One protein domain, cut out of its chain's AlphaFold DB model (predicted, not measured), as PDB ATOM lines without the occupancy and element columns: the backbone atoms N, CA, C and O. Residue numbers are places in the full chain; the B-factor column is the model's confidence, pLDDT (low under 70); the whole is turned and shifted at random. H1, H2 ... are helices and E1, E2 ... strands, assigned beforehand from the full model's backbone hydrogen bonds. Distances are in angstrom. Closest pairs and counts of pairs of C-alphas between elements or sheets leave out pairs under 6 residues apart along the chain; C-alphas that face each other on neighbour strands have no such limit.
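AT A GLANCE: This is residues 53 to 179 and 410 to 429 of the 432 residues of an uncharacterized protein of Streptomyces sp. SID14446 (UniProt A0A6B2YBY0). Two strongly twisted antiparallel sheets make a sandwich, partly face to face: a larger one in the order E8 E5 E4 E1 E2 E9 and a smaller one in the order E3 E6 E7, with the short helix H1 over the larger sheet's other face. The long loop between E2 and E3 reaches to one end of the length, and the residues beside the cut lie at the other. The printed part has 147 residues, with the named elements E1 E2 E3 E4 E5 E6 E7 E8 H1 E9 along the chain; these hold 66 residues, under half, and the class is mostly strand. The whole is compact, with a radius of gyration of the C-alphas of 14.9 A, and only just elongated, spanning 50 by 33 by 29 A.

HOW THE PARTS SIT: Start at Trp 53: E1, residues 53 to 59, and E2, residues 66 to 74, form a hairpin, with N 56 and O 69 at 2.9 A. E3, residues 92 to 97, begins the other sheet. Return to the larger sheet at the hairpin of E4, residues 107 to 114, and E5, residues 125 to 133, where N 110 and O 130 are 2.8 A apart; E4 and E1 are antiparallel neighbours, with N 55 and O 111 within hydrogen-bond range at 2.8 A. Next, E6, residues 139 to 148, pairs with E3 through N 94 and O 142, 2.8 A, and forms a hairpin with E7, residues 151 to 155, through N 153 and O 145, 2.8 A. Edge strand E8, residues 160 to 162, is the antiparallel neighbour of E5, with N 161 and O 131 within hydrogen-bond range at 2.9 A. H1, residues 167 to 172, is on the larger sheet at a height of 8.4 A, only just over E1, with 3 of its C-alphas falling there, and along the strands at 18 degrees to E1 on the local plane; each of its O i to N i+4 pairs is within hydrogen-bond range. Past the cut, edge strand E9, residues 426 to 428, is the antiparallel neighbour of E2, with N 427 and O 70 within hydrogen-bond range at 2.8 A. Between the sheets, the closest C-alphas of E5 and E7, Leu 127 and Arg 151, are 6.8 A apart; the facing parts are 8.8 A centre to centre.

IN THESE COORDINATES: Find C-alpha 53 at (-20.672, 10.337, 38.680), where E1 begins its 18.6 A. E2 runs 24.8 A, E4 23.0 A and E5 24.0 A. E6, 28.2 A long, starts at C-alpha 139 (-18.108, -2.495, 52.560). E9 ends at C-alpha 428 (-27.483, 14.924, 47.371).

THE WHOLE: Look for the farthest C-alphas, Thr 84 and Ser 179, 50.2 A apart. Residues 180 to 409 are not printed; C-alphas 179 and 410 are 9.3 A apart across the cut. E2 to E3 is a long link of 17 residues. Mean pLDDT of the printed part is 81.7, with 24 residues under 70, among them residues 82 to 89 and 100 to 106.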
ATOM      1  N   TRP A  53     -20.353  10.567  37.283       94.75
ATOM      2  CA  TRP A  53     -20.672  10.337  38.680       94.75
ATOM      3  C   TRP A  53     -20.985   8.866  38.923       94.75
ATOM      4  O   TRP A  53     -21.552   8.199  38.059       94.75
ATOM      5  N   LEU A  54     -20.684   8.382  40.122       95.00
ATOM      6  CA  LEU A  54     -21.286   7.173  40.667       95.00
ATOM      7  C   LEU A  54     -22.580   7.571  41.372       95.00
ATOM      8  O   LEU A  54     -22.541   8.351  42.321       95.00
ATOM      9  N   ALA A  55     -23.709   7.043  40.914       95.00
ATOM     10  CA  ALA A  55     -24.985   7.162  41.595       95.00
ATOM     11  C   ALA A  55     -25.110   6.099  42.695       95.00
ATOM     12  O   ALA A  55     -24.691   4.953  42.519       95.00
ATOM     13  N   GLY A  56     -25.713   6.482  43.817       92.62
ATOM     14  CA  GLY A  56     -25.917   5.614  44.969       92.62
ATOM     15  C   GLY A  56     -27.123   6.034  45.801       92.62
ATOM     16  O   GLY A  56     -27.810   7.012  45.492       92.62
ATOM     17  N   ALA A  57     -27.364   5.288  46.871       89.94
ATOM     18  CA  ALA A  57     -28.344   5.619  47.893       89.94
ATOM     19  C   ALA A  57     -27.650   6.137  49.163       89.94
ATOM     20  O   ALA A  57     -26.552   5.712  49.519       89.94
ATOM     21  N   HIS A  58     -28.309   7.047  49.866       87.12
ATOM     22  CA  HIS A  58     -27.959   7.450  51.219       87.12
ATOM     23  C   HIS A  58     -29.131   7.132  52.132       87.12
ATOM     24  O   HIS A  58     -30.269   7.445  51.793       87.12
ATOM     25  N   VAL A  59     -28.850   6.513  53.274       80.38
ATOM     26  CA  VAL A  59     -29.856   6.163  54.274       80.38
ATOM     27  C   VAL A  59     -29.617   7.030  55.499       80.38
ATOM     28  O   VAL A  59     -28.568   6.928  56.133       80.38
ATOM     29  N   ASP A  60     -30.596   7.858  55.847       76.12
ATOM     30  CA  ASP A  60     -30.581   8.593  57.105       76.12
ATOM     31  C   ASP A  60     -30.847   7.623  58.266       76.12
ATOM     32  O   ASP A  60     -31.940   7.066  58.389       76.12
ATOM     33  N   GLY A  61     -29.844   7.410  59.119       66.06
ATOM     34  CA  GLY A  61     -29.899   6.402  60.183       66.06
ATOM     35  C   GLY A  61     -30.989   6.644  61.234       66.06
ATOM     36  O   GLY A  61     -31.461   5.690  61.848       66.06
ATOM     37  N   ALA A  62     -31.430   7.893  61.423       67.38
ATOM     38  CA  ALA A  62     -32.445   8.246  62.415       67.38
ATOM     39  C   ALA A  62     -33.882   8.073  61.890       67.38
ATOM     40  O   ALA A  62     -34.751   7.528  62.577       67.38
ATOM     41  N   SER A  63     -34.159   8.556  60.677       72.31
ATOM     42  CA  SER A  63     -35.502   8.558  60.081       72.31
ATOM     43  C   SER A  63     -35.780   7.367  59.162       72.31
ATOM     44  O   SER A  63     -36.951   7.115  58.849       72.31
ATOM     45  N   GLY A  64     -34.730   6.663  58.726       73.25
ATOM     46  CA  GLY A  64     -34.780   5.628  57.695       73.25
ATOM     47  C   GLY A  64     -35.002   6.187  56.288       73.25
ATOM     48  O   GLY A  64     -35.222   5.418  55.357       73.25
ATOM     49  N   THR A  65     -34.996   7.511  56.107       83.69
ATOM     50  CA  THR A  65     -35.233   8.133  54.798       83.69
ATOM     51  C   THR A  65     -34.105   7.773  53.844       83.69
ATOM     52  O   THR A  65     -32.930   7.882  54.188       83.69
ATOM     53  N   VAL A  66     -34.469   7.369  52.634       84.56
ATOM     54  CA  VAL A  66     -33.520   7.014  51.584       84.56
ATOM     55  C   VAL A  66     -33.527   8.112  50.530       84.56
ATOM     56  O   VAL A  66     -34.564   8.427  49.944       84.56
ATOM     57  N   GLY A  67     -32.359   8.699  50.291       88.75
ATOM     58  CA  GLY A  67     -32.135   9.698  49.253       88.75
ATOM     59  C   GLY A  67     -31.224   9.168  48.153       88.75
ATOM     60  O   GLY A  67     -30.309   8.390  48.416       88.75
ATOM     61  N   LEU A  68     -31.440   9.622  46.918       91.56
ATOM     62  CA  LEU A  68     -30.463   9.427  45.850       91.56
ATOM     63  C   LEU A  68     -29.317  10.420  46.024       91.56
ATOM     64  O   LEU A  68     -29.525  11.625  46.183       91.56
ATOM     65  N   VAL A  69     -28.103   9.896  45.966       92.06
ATOM     66  CA  VAL A  69     -26.862  10.662  46.057       92.06
ATOM     67  C   VAL A  69     -25.962  10.322  44.883       92.06
ATOM     68  O   VAL A  69     -26.155   9.329  44.177       92.06
ATOM     69  N   ARG A  70     -24.948  11.152  44.671       92.56
ATOM     70  CA  ARG A  70     -23.917  10.901  43.671       92.56
ATOM     71  C   ARG A  70     -22.548  11.324  44.167       92.56
ATOM     72  O   ARG A  70     -22.419  12.316  44.876       92.56
ATOM     73  N   ARG A  71     -21.519  10.606  43.741       92.75
ATOM     74  CA  ARG A  71     -20.118  10.932  43.998       92.75
ATOM     75  C   ARG A  71     -19.401  11.174  42.687       92.75
ATOM     76  O   ARG A  71     -19.554  10.394  41.750       92.75
ATOM     77  N   MET A  72     -18.641  12.262  42.605       92.31
ATOM     78  CA  MET A  72     -17.914  12.584  41.380       92.31
ATOM     79  C   MET A  72     -16.843  11.523  41.135       92.31
ATOM     80  O   MET A  72     -16.047  11.229  42.024       92.31
ATOM     81  N   LEU A  73     -16.834  10.958  39.930       92.25
ATOM     82  CA  LEU A  73     -15.731  10.130  39.456       92.25
ATOM     83  C   LEU A  73     -14.774  11.001  38.652       92.25
ATOM     84  O   LEU A  73     -13.607  11.127  39.000       92.25
ATOM     85  N   PHE A  74     -15.290  11.674  37.623       91.69
ATOM     86  CA  PHE A  74     -14.481  12.488  36.722       91.69
ATOM     87  C   PHE A  74     -15.177  13.830  36.454       91.69
ATOM     88  O   PHE A  74     -16.328  13.834  36.000       91.69
ATOM     89  N   PRO A  75     -14.531  14.979  36.726       91.12
ATOM     90  CA  PRO A  75     -15.093  16.281  36.386       91.12
ATOM     91  C   PRO A  75     -15.214  16.472  34.867       91.12
ATOM     92  O   PRO A  75     -14.585  15.780  34.063       91.12
ATOM     93  N   ALA A  76     -16.022  17.452  34.451       88.50
ATOM     94  CA  ALA A  76     -16.024  17.862  33.048       88.50
ATOM     95  C   ALA A  76     -14.620  18.374  32.674       88.50
ATOM     96  O   ALA A  76     -13.948  19.004  33.490       88.50
ATOM     97  N   GLY A  77     -14.162  18.088  31.460       86.19
ATOM     98  CA  GLY A  77     -12.800  18.397  31.024       86.19
ATOM     99  C   GLY A  77     -11.781  17.271  31.237       86.19
ATOM    100  O   GLY A  77     -10.727  17.313  30.599       86.19
ATOM    101  N   SER A  78     -12.072  16.252  32.062       87.88
ATOM    102  CA  SER A  78     -11.182  15.090  32.212       87.88
ATOM    103  C   SER A  78     -10.977  14.381  30.879       87.88
ATOM    104  O   SER A  78     -11.900  14.278  30.072       87.88
ATOM    105  N   ARG A  79      -9.762  13.884  30.648       85.50
ATOM    106  CA  ARG A  79      -9.407  13.136  29.441       85.50
ATOM    107  C   ARG A  79      -9.235  11.655  29.767       85.50
ATOM    108  O   ARG A  79      -8.803  11.347  30.880       85.50
ATOM    109  N   PRO A  80      -9.561  10.759  28.826       79.94
ATOM    110  CA  PRO A  80      -9.261   9.343  28.960       79.94
ATOM    111  C   PRO A  80      -7.771   9.109  29.198       79.94
ATOM    112  O   PRO A  80      -6.929   9.846  28.680       79.94
ATOM    113  N   SER A  81      -7.453   8.112  30.019       70.62
ATOM    114  CA  SER A  81      -6.065   7.726  30.271       70.62
ATOM    115  C   SER A  81      -5.431   7.173  28.993       70.62
ATOM    116  O   SER A  81      -6.083   6.422  28.269       70.62
ATOM    117  N   ASP A  82      -4.174   7.528  28.724       63.78
ATOM    118  CA  ASP A  82      -3.458   7.011  27.557       63.78
ATOM    119  C   ASP A  82      -3.250   5.491  27.727       63.78
ATOM    120  O   ASP A  82      -2.721   5.059  28.756       63.78
ATOM    121  N   PRO A  83      -3.677   4.651  26.766       56.56
ATOM    122  CA  PRO A  83      -3.517   3.201  26.850       56.56
ATOM    123  C   PRO A  83      -2.050   2.744  26.860       56.56
ATOM    124  O   PRO A  83      -1.786   1.591  27.195       56.56
ATOM    125  N   THR A  84      -1.107   3.618  26.485       54.56
ATOM    126  CA  THR A  84       0.338   3.335  26.477       54.56
ATOM    127  C   THR A  84       1.051   3.718  27.774       54.56
ATOM    128  O   THR A  84       2.220   3.371  27.947       54.56
ATOM    129  N   ASP A  85       0.354   4.379  28.701       53.81
ATOM    130  CA  ASP A  85       0.909   4.730  30.002       53.81
ATOM    131  C   ASP A  85       0.986   3.466  30.869       53.81
ATOM    132  O   ASP A  85      -0.020   2.946  31.362       53.81
ATOM    133  N   SER A  86       2.196   2.919  31.001       45.19
ATOM    134  CA  SER A  86       2.478   1.650  31.685       45.19
ATOM    135  C   SER A  86       2.137   1.666  33.176       45.19
ATOM    136  O   SER A  86       1.994   0.600  33.769       45.19
ATOM    137  N   ASP A  87       1.977   2.856  33.762       45.81
ATOM    138  CA  ASP A  87       1.515   3.026  35.141       45.81
ATOM    139  C   ASP A  87      -0.015   2.998  35.280       45.81
ATOM    140  O   ASP A  87      -0.512   2.886  36.399       45.81
ATOM    141  N   GLY A  88      -0.769   3.017  34.170       50.12
ATOM    142  CA  GLY A  88      -2.228   3.070  34.162       50.12
ATOM    143  C   GLY A  88      -2.737   4.366  34.799       50.12
ATOM    144  O   GLY A  88      -2.619   4.564  36.003       50.12
ATOM    145  N   GLY A  89      -3.327   5.265  34.006       56.34
ATOM    146  CA  GLY A  89      -3.850   6.537  34.529       56.34
ATOM    147  C   GLY A  89      -4.707   6.383  35.804       56.34
ATOM    148  O   GLY A  89      -5.294   5.322  36.033       56.34
ATOM    149  N   PRO A  90      -4.770   7.420  36.661       71.81
ATOM    150  CA  PRO A  90      -5.160   7.270  38.058       71.81
ATOM    151  C   PRO A  90      -6.600   6.768  38.206       71.81
ATOM    152  O   PRO A  90      -7.557   7.460  37.855       71.81
ATOM    153  N   ASP A  91      -6.745   5.569  38.773       86.19
ATOM    154  CA  ASP A  91      -8.039   5.024  39.171       86.19
ATOM    155  C   ASP A  91      -8.668   5.903  40.266       86.19
ATOM    156  O   ASP A  91      -8.040   6.211  41.286       86.19
ATOM    157  N   VAL A  92      -9.949   6.233  40.112       90.19
ATOM    158  CA  VAL A  92     -10.728   6.900  41.161       90.19
ATOM    159  C   VAL A  92     -11.298   5.838  42.087       90.19
ATOM    160  O   VAL A  92     -12.094   4.994  41.670       90.19
ATOM    161  N   ARG A  93     -10.870   5.868  43.350       91.31
ATOM    162  CA  ARG A  93     -11.305   4.922  44.383       91.31
ATOM    163  C   ARG A  93     -12.517   5.468  45.123       91.31
ATOM    164  O   ARG A  93     -12.488   6.595  45.615       91.31
ATOM    165  N   VAL A  94     -13.557   4.654  45.238       91.06
ATOM    166  CA  VAL A  94     -14.784   4.998  45.950       91.06
ATOM    167  C   VAL A  94     -15.144   3.900  46.938       91.06
ATOM    168  O   VAL A  94     -15.413   2.771  46.533       91.06
ATOM    169  N   SER A  95     -15.195   4.247  48.223       90.00
ATOM    170  CA  SER A  95     -15.766   3.379  49.254       90.00
ATOM    171  C   SER A  95     -17.292   3.401  49.180       90.00
ATOM    172  O   SER A  95     -17.909   4.472  49.148       90.00
ATOM    173  N   VAL A  96     -17.883   2.212  49.157       88.88
ATOM    174  CA  VAL A  96     -19.327   1.978  49.146       88.88
ATOM    175  C   VAL A  96     -19.688   0.903  50.163       88.88
ATOM    176  O   VAL A  96     -18.856   0.068  50.515       88.88
ATOM    177  N   ALA A  97     -20.944   0.893  50.587       84.44
ATOM    178  CA  ALA A  97     -21.542  -0.201  51.333       84.44
ATOM    179  C   ALA A  97     -22.614  -0.893  50.483       84.44
ATOM    180  O   ALA A  97     -23.274  -0.270  49.647       84.44
ATOM    181  N   ALA A  98     -22.800  -2.187  50.695       81.62
ATOM    182  CA  ALA A  98     -23.971  -2.897  50.223       81.62
ATOM    183  C   ALA A  98     -25.207  -2.403  50.990       81.62
ATOM    184  O   ALA A  98     -25.104  -2.058  52.173       81.62
ATOM    185  N   PRO A  99     -26.382  -2.380  50.352       75.69
ATOM    186  CA  PRO A  99     -27.612  -2.054  51.040       75.69
ATOM    187  C   PRO A  99     -27.895  -3.045  52.181       75.69
ATOM    188  O   PRO A  99     -27.389  -4.175  52.178       75.69
ATOM    189  N   PRO A 100     -28.703  -2.625  53.169       67.38
ATOM    190  CA  PRO A 100     -29.201  -3.529  54.198       67.38
ATOM    191  C   PRO A 100     -30.006  -4.683  53.586       67.38
ATOM    192  O   PRO A 100     -30.478  -4.592  52.450       67.38
ATOM    193  N   GLY A 101     -30.121  -5.796  54.318       58.09
ATOM    194  CA  GLY A 101     -30.732  -7.026  53.801       58.09
ATOM    195  C   GLY A 101     -32.161  -6.821  53.275       58.09
ATOM    196  O   GLY A 101     -32.920  -6.014  53.796       58.09
ATOM    197  N   GLY A 102     -32.547  -7.565  52.231       54.09
ATOM    198  CA  GLY A 102     -33.866  -7.493  51.590       54.09
ATOM    199  C   GLY A 102     -34.091  -8.641  50.596       54.09
ATOM    200  O   GLY A 102     -33.288  -9.571  50.532       54.09
ATOM    201  N   ALA A 103     -35.170  -8.584  49.802       39.78
ATOM    202  CA  ALA A 103     -35.595  -9.662  48.890       39.78
ATOM    203  C   ALA A 103     -34.546 -10.092  47.836       39.78
ATOM    204  O   ALA A 103     -34.667 -11.167  47.253       39.78
ATOM    205  N   THR A 104     -33.510  -9.284  47.598       48.97
ATOM    206  CA  THR A 104     -32.377  -9.601  46.718       48.97
ATOM    207  C   THR A 104     -31.104  -9.742  47.545       48.97
ATOM    208  O   THR A 104     -30.344  -8.788  47.716       48.97
ATOM    209  N   VAL A 105     -30.884 -10.934  48.100       55.66
ATOM    210  CA  VAL A 105     -29.694 -11.236  48.903       55.66
ATOM    211  C   VAL A 105     -28.441 -11.107  48.029       55.66
ATOM    212  O   VAL A 105     -28.311 -11.789  47.016       55.66
ATOM    213  N   GLY A 106     -27.516 -10.233  48.428       59.25
ATOM    214  CA  GLY A 106     -26.138 -10.237  47.933       59.25
ATOM    215  C   GLY A 106     -25.871  -9.561  46.583       59.25
ATOM    216  O   GLY A 106     -24.756  -9.676  46.086       59.25
ATOM    217  N   GLN A 107     -26.848  -8.879  45.970       79.00
ATOM    218  CA  GLN A 107     -26.660  -8.205  44.675       79.00
ATOM    219  C   GLN A 107     -26.884  -6.695  44.792       79.00
ATOM    220  O   GLN A 107     -28.020  -6.231  44.879       79.00
ATOM    221  N   SER A 108     -25.786  -5.935  44.768       88.25
ATOM    222  CA  SER A 108     -25.793  -4.463  44.740       88.25
ATOM    223  C   SER A 108     -25.541  -3.955  43.324       88.25
ATOM    224  O   SER A 108     -24.907  -4.635  42.530       88.25
ATOM    225  N   VAL A 109     -25.981  -2.748  42.995       92.31
ATOM    226  CA  VAL A 109     -25.804  -2.124  41.684       92.31
ATOM    227  C   VAL A 109     -24.970  -0.861  41.831       92.31
ATOM    228  O   VAL A 109     -25.363   0.083  42.518       92.31
ATOM    229  N   ALA A 110     -23.833  -0.823  41.146       94.69
ATOM    230  CA  ALA A 110     -23.015   0.367  40.997       94.69
ATOM    231  C   ALA A 110     -23.309   1.013  39.637       94.69
ATOM    232  O   ALA A 110     -22.920   0.490  38.593       94.69
ATOM    233  N   ALA A 111     -24.028   2.138  39.646       96.00
ATOM    234  CA  ALA A 111     -24.481   2.819  38.435       96.00
ATOM    235  C   ALA A 111     -23.661   4.088  38.172       96.00
ATOM    236  O   ALA A 111     -23.705   5.045  38.940       96.00
ATOM    237  N   VAL A 112     -22.938   4.117  37.058       96.12
ATOM    238  CA  VAL A 112     -22.216   5.293  36.573       96.12
ATOM    239  C   VAL A 112     -23.113   6.090  35.636       96.12
ATOM    240  O   VAL A 112     -23.652   5.566  34.654       96.12
ATOM    241  N   VAL A 113     -23.247   7.380  35.921       95.19
ATOM    242  CA  VAL A 113     -24.111   8.300  35.187       95.19
ATOM    243  C   VAL A 113     -23.358   9.551  34.746       95.19
ATOM    244  O   VAL A 113     -22.415  10.002  35.395       95.19
ATOM    245  N   SER A 114     -23.802  10.141  33.644       93.62
ATOM    246  CA  SER A 114     -23.436  11.489  33.226       93.62
ATOM    247  C   SER A 114     -24.569  12.445  33.573       93.62
ATOM    248  O   SER A 114     -25.731  12.169  33.266       93.62
ATOM    249  N   ALA A 115     -24.231  13.551  34.229       89.00
ATOM    250  CA  ALA A 115     -25.193  14.557  34.657       89.00
ATOM    251  C   ALA A 115     -24.511  15.915  34.839       89.00
ATOM    252  O   ALA A 115     -23.346  15.993  35.252       89.00
ATOM    253  N   GLY A 116     -25.256  16.985  34.576       85.19
ATOM    254  CA  GLY A 116     -24.912  18.336  34.990       85.19
ATOM    255  C   GLY A 116     -24.993  18.518  36.515       85.19
ATOM    256  O   GLY A 116     -25.640  17.724  37.211       85.19
ATOM    257  N   PRO A 117     -24.349  19.565  37.066       78.44
ATOM    258  CA  PRO A 117     -24.308  19.815  38.509       78.44
ATOM    259  C   PRO A 117     -25.679  20.024  39.155       78.44
ATOM    260  O   PRO A 117     -25.834  19.698  40.318       78.44
ATOM    261  N   GLU A 118     -26.686  20.486  38.418       84.44
ATOM    262  CA  GLU A 118     -28.030  20.758  38.958       84.44
ATOM    263  C   GLU A 118     -29.105  19.834  38.363       84.44
ATOM    264  O   GLU A 118     -30.294  20.014  38.611       84.44
ATOM    265  N   ASP A 119     -28.712  18.833  37.567       86.75
ATOM    266  CA  ASP A 119     -29.682  17.947  36.923       86.75
ATOM    267  C   ASP A 119     -30.353  17.027  37.959       86.75
ATOM    268  O   ASP A 119     -29.645  16.369  38.740       86.75
ATOM    269  N   PRO A 120     -31.695  16.903  37.949       88.62
ATOM    270  CA  PRO A 120     -32.397  15.961  38.809       88.62
ATOM    271  C   PRO A 120     -32.117  14.508  38.379       88.62
ATOM    272  O   PRO A 120     -31.791  14.262  37.212       88.62
ATOM    273  N   PRO A 121     -32.300  13.513  39.271       88.38
ATOM    274  CA  PRO A 121     -32.040  12.101  38.975       88.38
ATOM    275  C   PRO A 121     -32.722  11.573  37.716       88.38
ATOM    276  O   PRO A 121     -32.158  10.739  37.013       88.38
ATOM    277  N   SER A 122     -33.918  12.065  37.398       88.25
ATOM    278  CA  SER A 122     -34.673  11.678  36.200       88.25
ATOM    279  C   SER A 122     -33.958  12.016  34.886       88.25
ATOM    280  O   SER A 122     -34.259  11.404  33.864       88.25
ATOM    281  N   HIS A 123     -33.018  12.965  34.898       89.06
ATOM    282  CA  HIS A 123     -32.271  13.414  33.719       89.06
ATOM    283  C   HIS A 123     -30.862  12.817  33.630       89.06
ATOM    284  O   HIS A 123     -30.163  13.035  32.640       89.06
ATOM    285  N   TRP A 124     -30.425  12.055  34.634       92.69
ATOM    286  CA  TRP A 124     -29.100  11.447  34.609       92.69
ATOM    287  C   TRP A 124     -29.027  10.374  33.519       92.69
ATOM    288  O   TRP A 124     -29.849   9.455  33.452       92.69
ATOM    289  N   LYS A 125     -28.014  10.472  32.656       92.19
ATOM    290  CA  LYS A 125     -27.804   9.524  31.563       92.19
ATOM    291  C   LYS A 125     -26.927   8.376  32.043       92.19
ATOM    292  O   LYS A 125     -25.776   8.598  32.411       92.19
ATOM    293  N   SER A 126     -27.437   7.148  31.996       93.31
ATOM    294  CA  SER A 126     -26.631   5.961  32.302       93.31
ATOM    295  C   SER A 126     -25.476   5.815  31.307       93.31
ATOM    296  O   SER A 126     -25.690   5.889  30.096       93.31
ATOM    297  N   LEU A 127     -24.263   5.628  31.829       91.94
ATOM    298  CA  LEU A 127     -23.074   5.269  31.051       91.94
ATOM    299  C   LEU A 127     -22.711   3.797  31.250       91.94
ATOM    300  O   LEU A 127     -22.331   3.114  30.303       91.94
ATOM    301  N   ARG A 128     -22.828   3.313  32.489       93.00
ATOM    302  CA  ARG A 128     -22.530   1.933  32.873       93.00
ATOM    303  C   ARG A 128     -23.307   1.566  34.128       93.00
ATOM    304  O   ARG A 128     -23.523   2.416  34.986       93.00
ATOM    305  N   ALA A 129     -23.679   0.303  34.261       94.94
ATOM    306  CA  ALA A 129     -24.132  -0.251  35.523       94.94
ATOM    307  C   ALA A 129     -23.544  -1.653  35.694       94.94
ATOM    308  O   ALA A 129     -23.524  -2.445  34.749       94.94
ATOM    309  N   ASP A 130     -23.065  -1.945  36.896       94.75
ATOM    310  CA  ASP A 130     -22.553  -3.257  37.275       94.75
ATOM    311  C   ASP A 130     -23.347  -3.788  38.455       94.75
ATOM    312  O   ASP A 130     -23.588  -3.071  39.428       94.75
ATOM    313  N   ARG A 131     -23.705  -5.064  38.379       93.44
ATOM    314  CA  ARG A 131     -24.233  -5.832  39.491       93.44
ATOM    315  C   ARG A 131     -23.072  -6.497  40.217       93.44
ATOM    316  O   ARG A 131     -22.358  -7.299  39.626       93.44
ATOM    317  N   LEU A 132     -22.892  -6.151  41.481       92.12
ATOM    318  CA  LEU A 132     -21.824  -6.607  42.360       92.12
ATOM    319  C   LEU A 132     -22.346  -7.702  43.288       92.12
ATOM    320  O   LEU A 132     -23.401  -7.529  43.908       92.12
ATOM    321  N   GLU A 133     -21.583  -8.783  43.435       88.19
ATOM    322  CA  GLU A 133     -21.794  -9.748  44.514       88.19
ATOM    323  C   GLU A 133     -21.216  -9.172  45.813       88.19
ATOM    324  O   GLU A 133     -20.031  -9.313  46.107       88.19
ATOM    325  N   LEU A 134     -22.062  -8.472  46.569       80.38
ATOM    326  CA  LEU A 134     -21.713  -7.864  47.849       80.38
ATOM    327  C   LEU A 134     -22.716  -8.315  48.914       80.38
ATOM    328  O   LEU A 134     -23.905  -8.005  48.776       80.38
ATOM    329  N   PRO A 135     -22.271  -9.017  49.976       74.19
ATOM    330  CA  PRO A 135     -23.142  -9.374  51.087       74.19
ATOM    331  C   PRO A 135     -23.803  -8.127  51.687       74.19
ATOM    332  O   PRO A 135     -23.161  -7.077  51.736       74.19
ATOM    333  N   PRO A 136     -25.058  -8.212  52.160       73.38
ATOM    334  CA  PRO A 136     -25.730  -7.082  52.795       73.38
ATOM    335  C   PRO A 136     -24.871  -6.429  53.887       73.38
ATOM    336  O   PRO A 136     -24.225  -7.124  54.668       73.38
ATOM    337  N   GLY A 137     -24.835  -5.095  53.916       70.44
ATOM    338  CA  GLY A 137     -24.015  -4.314  54.854       70.44
ATOM    339  C   GLY A 137     -22.491  -4.370  54.643       70.44
ATOM    340  O   GLY A 137     -21.777  -3.585  55.265       70.44
ATOM    341  N   ALA A 138     -21.977  -5.232  53.758       76.88
ATOM    342  CA  ALA A 138     -20.546  -5.314  53.486       76.88
ATOM    343  C   ALA A 138     -20.025  -4.029  52.833       76.88
ATOM    344  O   ALA A 138     -20.700  -3.406  52.013       76.88
ATOM    345  N   ARG A 139     -18.788  -3.653  53.155       82.69
ATOM    346  CA  ARG A 139     -18.108  -2.495  52.560       82.69
ATOM    347  C   ARG A 139     -17.157  -2.943  51.459       82.69
ATOM    348  O   ARG A 139     -16.510  -3.980  51.570       82.69
ATOM    349  N   ALA A 140     -17.044  -2.142  50.407       87.25
ATOM    350  CA  ALA A 140     -16.150  -2.398  49.287       87.25
ATOM    351  C   ALA A 140     -15.539  -1.102  48.753       87.25
ATOM    352  O   ALA A 140     -16.117  -0.022  48.872       87.25
ATOM    353  N   VAL A 141     -14.370  -1.218  48.122       91.00
ATOM    354  CA  VAL A 141     -13.735  -0.115  47.393       91.00
ATOM    355  C   VAL A 141     -13.819  -0.410  45.902       91.00
ATOM    356  O   VAL A 141     -13.193  -1.347  45.411       91.00
ATOM    357  N   LEU A 142     -14.575   0.411  45.182       93.06
ATOM    358  CA  LEU A 142     -14.692   0.356  43.729       93.06
ATOM    359  C   LEU A 142     -13.626   1.253  43.103       93.06
ATOM    360  O   LEU A 142     -13.395   2.364  43.587       93.06
ATOM    361  N   ARG A 143     -12.968   0.789  42.040       94.25
ATOM    362  CA  ARG A 143     -11.964   1.574  41.311       94.25
ATOM    363  C   ARG A 143     -12.467   1.832  39.901       94.25
ATOM    364  O   ARG A 143     -12.783   0.891  39.180       94.25
ATOM    365  N   TYR A 144     -12.559   3.096  39.519       93.56
ATOM    366  CA  TYR A 144     -13.068   3.495  38.212       93.56
ATOM    367  C   TYR A 144     -11.985   4.131  37.365       93.56
ATOM    368  O   TYR A 144     -11.199   4.942  37.856       93.56
ATOM    369  N   ARG A 145     -12.019   3.821  36.070       91.56
ATOM    370  CA  ARG A 145     -11.103   4.366  35.074       91.56
ATOM    371  C   ARG A 145     -11.862   4.895  33.867       91.56
ATOM    372  O   ARG A 145     -12.782   4.247  33.377       91.56
ATOM    373  N   LEU A 146     -11.461   6.064  33.376       90.00
ATOM    374  CA  LEU A 146     -12.021   6.664  32.168       90.00
ATOM    375  C   LEU A 146     -11.219   6.207  30.942       90.00
ATOM    376  O   LEU A 146     -10.065   6.601  30.782       90.00
ATOM    377  N   THR A 147     -11.827   5.393  30.076       86.50
ATOM    378  CA  THR A 147     -11.168   4.838  28.875       86.50
ATOM    379  C   THR A 147     -11.585   5.539  27.583       86.50
ATOM    380  O   THR A 147     -10.864   5.480  26.597       86.50
ATOM    381  N   ALA A 148     -12.747   6.197  27.572       82.12
ATOM    382  CA  ALA A 148     -13.213   7.096  26.509       82.12
ATOM    383  C   ALA A 148     -14.255   8.074  27.104       82.12
ATOM    384  O   ALA A 148     -14.719   7.830  28.220       82.12
ATOM    385  N   PRO A 149     -14.667   9.159  26.416       80.12
ATOM    386  CA  PRO A 149     -15.548  10.180  27.003       80.12
ATOM    387  C   PRO A 149     -16.918   9.692  27.506       80.12
ATOM    388  O   PRO A 149     -17.578  10.371  28.285       80.12
ATOM    389  N   ASP A 150     -17.373   8.535  27.054       79.62
ATOM    390  CA  ASP A 150     -18.617   7.885  27.465       79.62
ATOM    391  C   ASP A 150     -18.383   6.463  27.997       79.62
ATOM    392  O   ASP A 150     -19.338   5.741  28.285       79.62
ATOM    393  N   ARG A 151     -17.116   6.066  28.166       87.44
ATOM    394  CA  ARG A 151     -16.724   4.719  28.568       87.44
ATOM    395  C   ARG A 151     -15.914   4.760  29.853       87.44
ATOM    396  O   ARG A 151     -14.770   5.217  29.883       87.44
ATOM    397  N   VAL A 152     -16.532   4.236  30.904       90.38
ATOM    398  CA  VAL A 152     -15.907   4.018  32.205       90.38
ATOM    399  C   VAL A 152     -15.760   2.523  32.434       90.38
ATOM    400  O   VAL A 152     -16.681   1.748  32.177       90.38
ATOM    401  N   GLU A 153     -14.603   2.122  32.928       91.88
ATOM    402  CA  GLU A 153     -14.307   0.758  33.334       91.88
ATOM    403  C   GLU A 153     -14.338   0.658  34.860       91.88
ATOM    404  O   GLU A 153     -13.758   1.497  35.554       91.88
ATOM    405  N   LEU A 154     -15.019  -0.368  35.370       93.88
ATOM    406  CA  LEU A 154     -14.949  -0.766  36.769       93.88
ATOM    407  C   LEU A 154     -13.850  -1.820  36.927       93.88
ATOM    408  O   LEU A 154     -13.888  -2.861  36.277       93.88
ATOM    409  N   ARG A 155     -12.913  -1.555  37.832       91.69
ATOM    410  CA  ARG A 155     -11.928  -2.504  38.343       91.69
ATOM    411  C   ARG A 155     -12.314  -2.855  39.773       91.69
ATOM    412  O   ARG A 155     -12.111  -2.066  40.699       91.69
ATOM    413  N   TYR A 156     -12.912  -4.023  39.940       91.12
ATOM    414  CA  TYR A 156     -13.331  -4.538  41.233       91.12
ATOM    415  C   TYR A 156     -12.756  -5.940  41.418       91.12
ATOM    416  O   TYR A 156     -12.875  -6.776  40.530       91.12
ATOM    417  N   ASP A 157     -12.103  -6.169  42.560       86.12
ATOM    418  CA  ASP A 157     -11.420  -7.436  42.852       86.12
ATOM    419  C   ASP A 157     -12.426  -8.583  43.130       86.12
ATOM    420  O   ASP A 157     -12.066  -9.757  43.075       86.12
ATOM    421  N   GLY A 158     -13.692  -8.251  43.423       86.06
ATOM    422  CA  GLY A 158     -14.781  -9.215  43.605       86.06
ATOM    423  C   GLY A 158     -15.569  -9.504  42.323       86.06
ATOM    424  O   GLY A 158     -15.301  -8.967  41.249       86.06
ATOM    425  N   ARG A 159     -16.584 -10.367  42.433       88.75
ATOM    426  CA  ARG A 159     -17.424 -10.751  41.290       88.75
ATOM    427  C   ARG A 159     -18.400  -9.638  40.927       88.75
ATOM    428  O   ARG A 159     -19.106  -9.106  41.786       88.75
ATOM    429  N   HIS A 160     -18.457  -9.317  39.638       92.94
ATOM    430  CA  HIS A 160     -19.454  -8.418  39.086       92.94
ATOM    431  C   HIS A 160     -19.839  -8.811  37.661       92.94
ATOM    432  O   HIS A 160     -19.054  -9.406  36.923       92.94
ATOM    433  N   GLU A 161     -21.053  -8.443  37.277       93.38
ATOM    434  CA  GLU A 161     -21.599  -8.660  35.944       93.38
ATOM    435  C   GLU A 161     -22.273  -7.378  35.440       93.38
ATOM    436  O   GLU A 161     -22.699  -6.552  36.253       93.38
ATOM    437  N   PRO A 162     -22.417  -7.189  34.119       92.50
ATOM    438  CA  PRO A 162     -23.193  -6.076  33.586       92.50
ATOM    439  C   PRO A 162     -24.634  -6.078  34.120       92.50
ATOM    440  O   PRO A 162     -25.341  -7.082  34.030       92.50
ATOM    441  N   GLU A 163     -25.086  -4.940  34.643       91.81
ATOM    442  CA  GLU A 163     -26.483  -4.736  35.027       91.81
ATOM    443  C   GLU A 163     -27.283  -4.231  33.820       91.81
ATOM    444  O   GLU A 163     -26.892  -3.274  33.152       91.81
ATOM    445  N   THR A 164     -28.424  -4.865  33.544       88.56
ATOM    446  CA  THR A 164     -29.265  -4.552  32.377       88.56
ATOM    447  C   THR A 164     -30.433  -3.625  32.702       88.56
ATOM    448  O   THR A 164     -31.050  -3.074  31.787       88.56
ATOM    449  N   SER A 165     -30.745  -3.420  33.986       88.38
ATOM    450  CA  SER A 165     -31.804  -2.501  34.402       88.38
ATOM    451  C   SER A 165     -31.449  -1.062  34.002       88.38
ATOM    452  O   SER A 165     -30.372  -0.577  34.356       88.38
ATOM    453  N   PRO A 166     -32.345  -0.330  33.317       89.88
ATOM    454  CA  PRO A 166     -32.090   1.063  32.982       89.88
ATOM    455  C   PRO A 166     -32.041   1.918  34.252       89.88
ATOM    456  O   PRO A 166     -32.764   1.656  35.217       89.88
ATOM    457  N   TRP A 167     -31.256   2.999  34.225       92.25
ATOM    458  CA  TRP A 167     -31.152   3.938  35.349       92.25
ATOM    459  C   TRP A 167     -32.519   4.418  35.854       92.25
ATOM    460  O   TRP A 167     -32.759   4.404  37.056       92.25
ATOM    461  N   ALA A 168     -33.442   4.759  34.952       90.19
ATOM    462  CA  ALA A 168     -34.786   5.191  35.330       90.19
ATOM    463  C   ALA A 168     -35.524   4.143  36.183       90.19
ATOM    464  O   ALA A 168     -36.217   4.506  37.128       90.19
ATOM    465  N   ALA A 169     -35.339   2.849  35.899       88.94
ATOM    466  CA  ALA A 169     -35.898   1.785  36.724       88.94
ATOM    467  C   ALA A 169     -35.168   1.680  38.070       88.94
ATOM    468  O   ALA A 169     -35.828   1.571  39.096       88.94
ATOM    469  N   LEU A 170     -33.834   1.751  38.096       89.06
ATOM    470  CA  LEU A 170     -33.065   1.706  39.347       89.06
ATOM    471  C   LEU A 170     -33.428   2.868  40.287       89.06
ATOM    472  O   LEU A 170     -33.666   2.651  41.473       89.06
ATOM    473  N   ALA A 171     -33.538   4.081  39.747       89.44
ATOM    474  CA  ALA A 171     -33.924   5.272  40.491       89.44
ATOM    475  C   ALA A 171     -35.378   5.199  40.982       89.44
ATOM    476  O   ALA A 171     -35.642   5.489  42.144       89.44
ATOM    477  N   LEU A 172     -36.318   4.775  40.124       85.25
ATOM    478  CA  LEU A 172     -37.743   4.684  40.470       85.25
ATOM    479  C   LEU A 172     -38.026   3.641  41.558       85.25
ATOM    480  O   LEU A 172     -38.878   3.874  42.408       85.25
ATOM    481  N   HIS A 173     -37.323   2.506  41.522       81.94
ATOM    482  CA  HIS A 173     -37.491   1.414  42.484       81.94
ATOM    483  C   HIS A 173     -36.558   1.539  43.693       81.94
ATOM    484  O   HIS A 173     -36.483   0.618  44.500       81.94
ATOM    485  N   THR A 174     -35.823   2.646  43.832       85.38
ATOM    486  CA  THR A 174     -35.133   2.917  45.093       85.38
ATOM    487  C   THR A 174     -36.201   3.302  46.122       85.38
ATOM    488  O   THR A 174     -36.908   4.291  45.900       85.38
ATOM    489  N   PRO A 175     -36.364   2.537  47.220       81.94
ATOM    490  CA  PRO A 175     -37.380   2.837  48.218       81.94
ATOM    491  C   PRO A 175     -37.111   4.219  48.802       81.94
ATOM    492  O   PRO A 175     -35.964   4.643  48.884       81.94
ATOM    493  N   ARG A 176     -38.161   4.929  49.218       83.75
ATOM    494  CA  ARG A 176     -38.013   6.265  49.830       83.75
ATOM    495  C   ARG A 176     -37.710   6.201  51.320       83.75
ATOM    496  O   ARG A 176     -37.258   7.184  51.904       83.75
ATOM    497  N   ARG A 177     -38.016   5.065  51.945       80.12
ATOM    498  CA  ARG A 177     -37.905   4.880  53.383       80.12
ATOM    499  C   ARG A 177     -37.679   3.418  53.733       80.12
ATOM    500  O   ARG A 177     -38.353   2.527  53.217       80.12
ATOM    501  N   LEU A 178     -36.737   3.199  54.632       75.62
ATOM    502  CA  LEU A 178     -36.552   1.951  55.342       75.62
ATOM    503  C   LEU A 178     -37.289   2.017  56.676       75.62
ATOM    504  O   LEU A 178     -37.418   3.081  57.286       75.62
ATOM    505  N   SER A 179     -37.729   0.857  57.152       70.38
ATOM    506  CA  SER A 179     -38.171   0.679  58.521       70.38
ATOM    507  C   SER A 179     -37.065   1.139  59.462       70.38
ATOM    508  O   SER A 179     -35.879   1.086  59.129       70.38
ATOM    509  N   ASP A 410     -41.972  -0.483  51.767       63.94
ATOM    510  CA  ASP A 410     -42.748  -0.867  50.583       63.94
ATOM    511  C   ASP A 410     -42.397  -2.269  50.043       63.94
ATOM    512  O   ASP A 410     -42.939  -2.696  49.022       63.94
ATOM    513  N   GLY A 411     -41.485  -2.987  50.711       61.81
ATOM    514  CA  GLY A 411     -40.986  -4.298  50.290       61.81
ATOM    515  C   GLY A 411     -40.034  -4.275  49.086       61.81
ATOM    516  O   GLY A 411     -39.579  -5.341  48.663       61.81
ATOM    517  N   THR A 412     -39.698  -3.102  48.538       67.75
ATOM    518  CA  THR A 412     -38.817  -2.973  47.369       67.75
ATOM    519  C   THR A 412     -37.356  -2.829  47.815       67.75
ATOM    520  O   THR A 412     -37.018  -1.842  48.461       67.75
ATOM    521  N   PRO A 413     -36.452  -3.778  47.501       70.81
ATOM    522  CA  PRO A 413     -35.073  -3.731  47.985       70.81
ATOM    523  C   PRO A 413     -34.327  -2.497  47.466       70.81
ATOM    524  O   PRO A 413     -34.447  -2.136  46.293       70.81
ATOM    525  N   ILE A 414     -33.477  -1.897  48.309       75.12
ATOM    526  CA  ILE A 414     -32.446  -0.988  47.802       75.12
ATOM    527  C   ILE A 414     -31.503  -1.834  46.951       75.12
ATOM    528  O   ILE A 414     -30.898  -2.779  47.445       75.12
ATOM    529  N   ARG A 415     -31.390  -1.498  45.666       85.94
ATOM    530  CA  ARG A 415     -30.445  -2.157  44.756       85.94
ATOM    531  C   ARG A 415     -29.160  -1.367  44.593       85.94
ATOM    532  O   ARG A 415     -28.127  -1.972  44.368       85.94
ATOM    533  N   LEU A 416     -29.209  -0.040  44.672       89.19
ATOM    534  CA  LEU A 416     -28.022   0.797  44.509       89.19
ATOM    535  C   LEU A 416     -27.046   0.607  45.675       89.19
ATOM    536  O   LEU A 416     -27.459   0.409  46.816       89.19
ATOM    537  N   VAL A 417     -25.750   0.718  45.386       90.31
ATOM    538  CA  VAL A 417     -24.724   0.842  46.428       90.31
ATOM    539  C   VAL A 417     -25.018   2.035  47.346       90.31
ATOM    540  O   VAL A 417     -25.511   3.075  46.900       90.31
ATOM    541  N   VAL A 418     -24.707   1.886  48.631       86.69
ATOM    542  CA  VAL A 418     -24.956   2.879  49.678       86.69
ATOM    543  C   VAL A 418     -23.685   3.675  49.980       86.69
ATOM    544  O   VAL A 418     -22.572   3.144  49.942       86.69
ATOM    545  N   SER A 419     -23.829   4.963  50.286       83.62
ATOM    546  CA  SER A 419     -22.717   5.821  50.705       83.62
ATOM    547  C   SER A 419     -22.095   5.338  52.029       83.62
ATOM    548  O   SER A 419     -22.780   5.331  53.052       83.62
ATOM    549  N   ASP A 420     -20.800   5.007  52.046       72.12
ATOM    550  CA  ASP A 420     -20.084   4.541  53.250       72.12
ATOM    551  C   ASP A 420     -19.566   5.696  54.144       72.12
ATOM    552  O   ASP A 420     -18.366   5.912  54.294       72.12
ATOM    553  N   GLY A 421     -20.485   6.482  54.715       54.25
ATOM    554  CA  GLY A 421     -20.266   7.257  55.951       54.25
ATOM    555  C   GLY A 421     -19.303   8.459  55.956       54.25
ATOM    556  O   GLY A 421     -19.403   9.284  56.859       54.25
ATOM    557  N   ALA A 422     -18.427   8.663  54.973       49.06
ATOM    558  CA  ALA A 422     -17.664   9.912  54.849       49.06
ATOM    559  C   ALA A 422     -18.470  10.935  54.027       49.06
ATOM    560  O   ALA A 422     -18.261  11.099  52.825       49.06
ATOM    561  N   GLY A 423     -19.436  11.596  54.673       44.88
ATOM    562  CA  GLY A 423     -20.421  12.506  54.060       44.88
ATOM    563  C   GLY A 423     -19.884  13.758  53.343       44.88
ATOM    564  O   GLY A 423     -20.674  14.626  52.995       44.88
ATOM    565  N   GLY A 424     -18.572  13.876  53.114       53.16
ATOM    566  CA  GLY A 424     -17.971  14.984  52.361       53.16
ATOM    567  C   GLY A 424     -17.970  14.794  50.838       53.16
ATOM    568  O   GLY A 424     -18.004  15.781  50.108       53.16
ATOM    569  N   ASP A 425     -17.972  13.547  50.352       77.25
ATOM    570  CA  ASP A 425     -17.743  13.251  48.924       77.25
ATOM    571  C   ASP A 425     -19.026  12.938  48.137       77.25
ATOM    572  O   ASP A 425     -19.015  12.894  46.902       77.25
ATOM    573  N   TRP A 426     -20.128  12.669  48.842       85.94
ATOM    574  CA  TRP A 426     -21.423  12.346  48.248       85.94
ATOM    575  C   TRP A 426     -22.318  13.577  48.270       85.94
ATOM    576  O   TRP A 426     -22.632  14.113  49.328       85.94
ATOM    577  N   LEU A 427     -22.754  14.008  47.091       86.94
ATOM    578  CA  LEU A 427     -23.682  15.117  46.943       86.94
ATOM    579  C   LEU A 427     -25.118  14.583  46.873       86.94
ATOM    580  O   LEU A 427     -25.363  13.619  46.133       86.94
ATOM    581  N   PRO A 428     -26.074  15.207  47.583       83.06
ATOM    582  CA  PRO A 428     -27.483  14.924  47.371       83.06
ATOM    583  C   PRO A 428     -27.862  15.241  45.925       83.06
ATOM    584  O   PRO A 428     -27.319  16.155  45.298       83.06
ATOM    585  N   ALA A 429     -28.787  14.463  45.376       75.38
ATOM    586  CA  ALA A 429     -29.398  14.826  44.114       75.38
ATOM    587  C   ALA A 429     -30.178  16.144  44.250       75.38
ATOM    588  O   ALA A 429     -30.825  16.382  45.272       75.38
TER     589      ALA A 429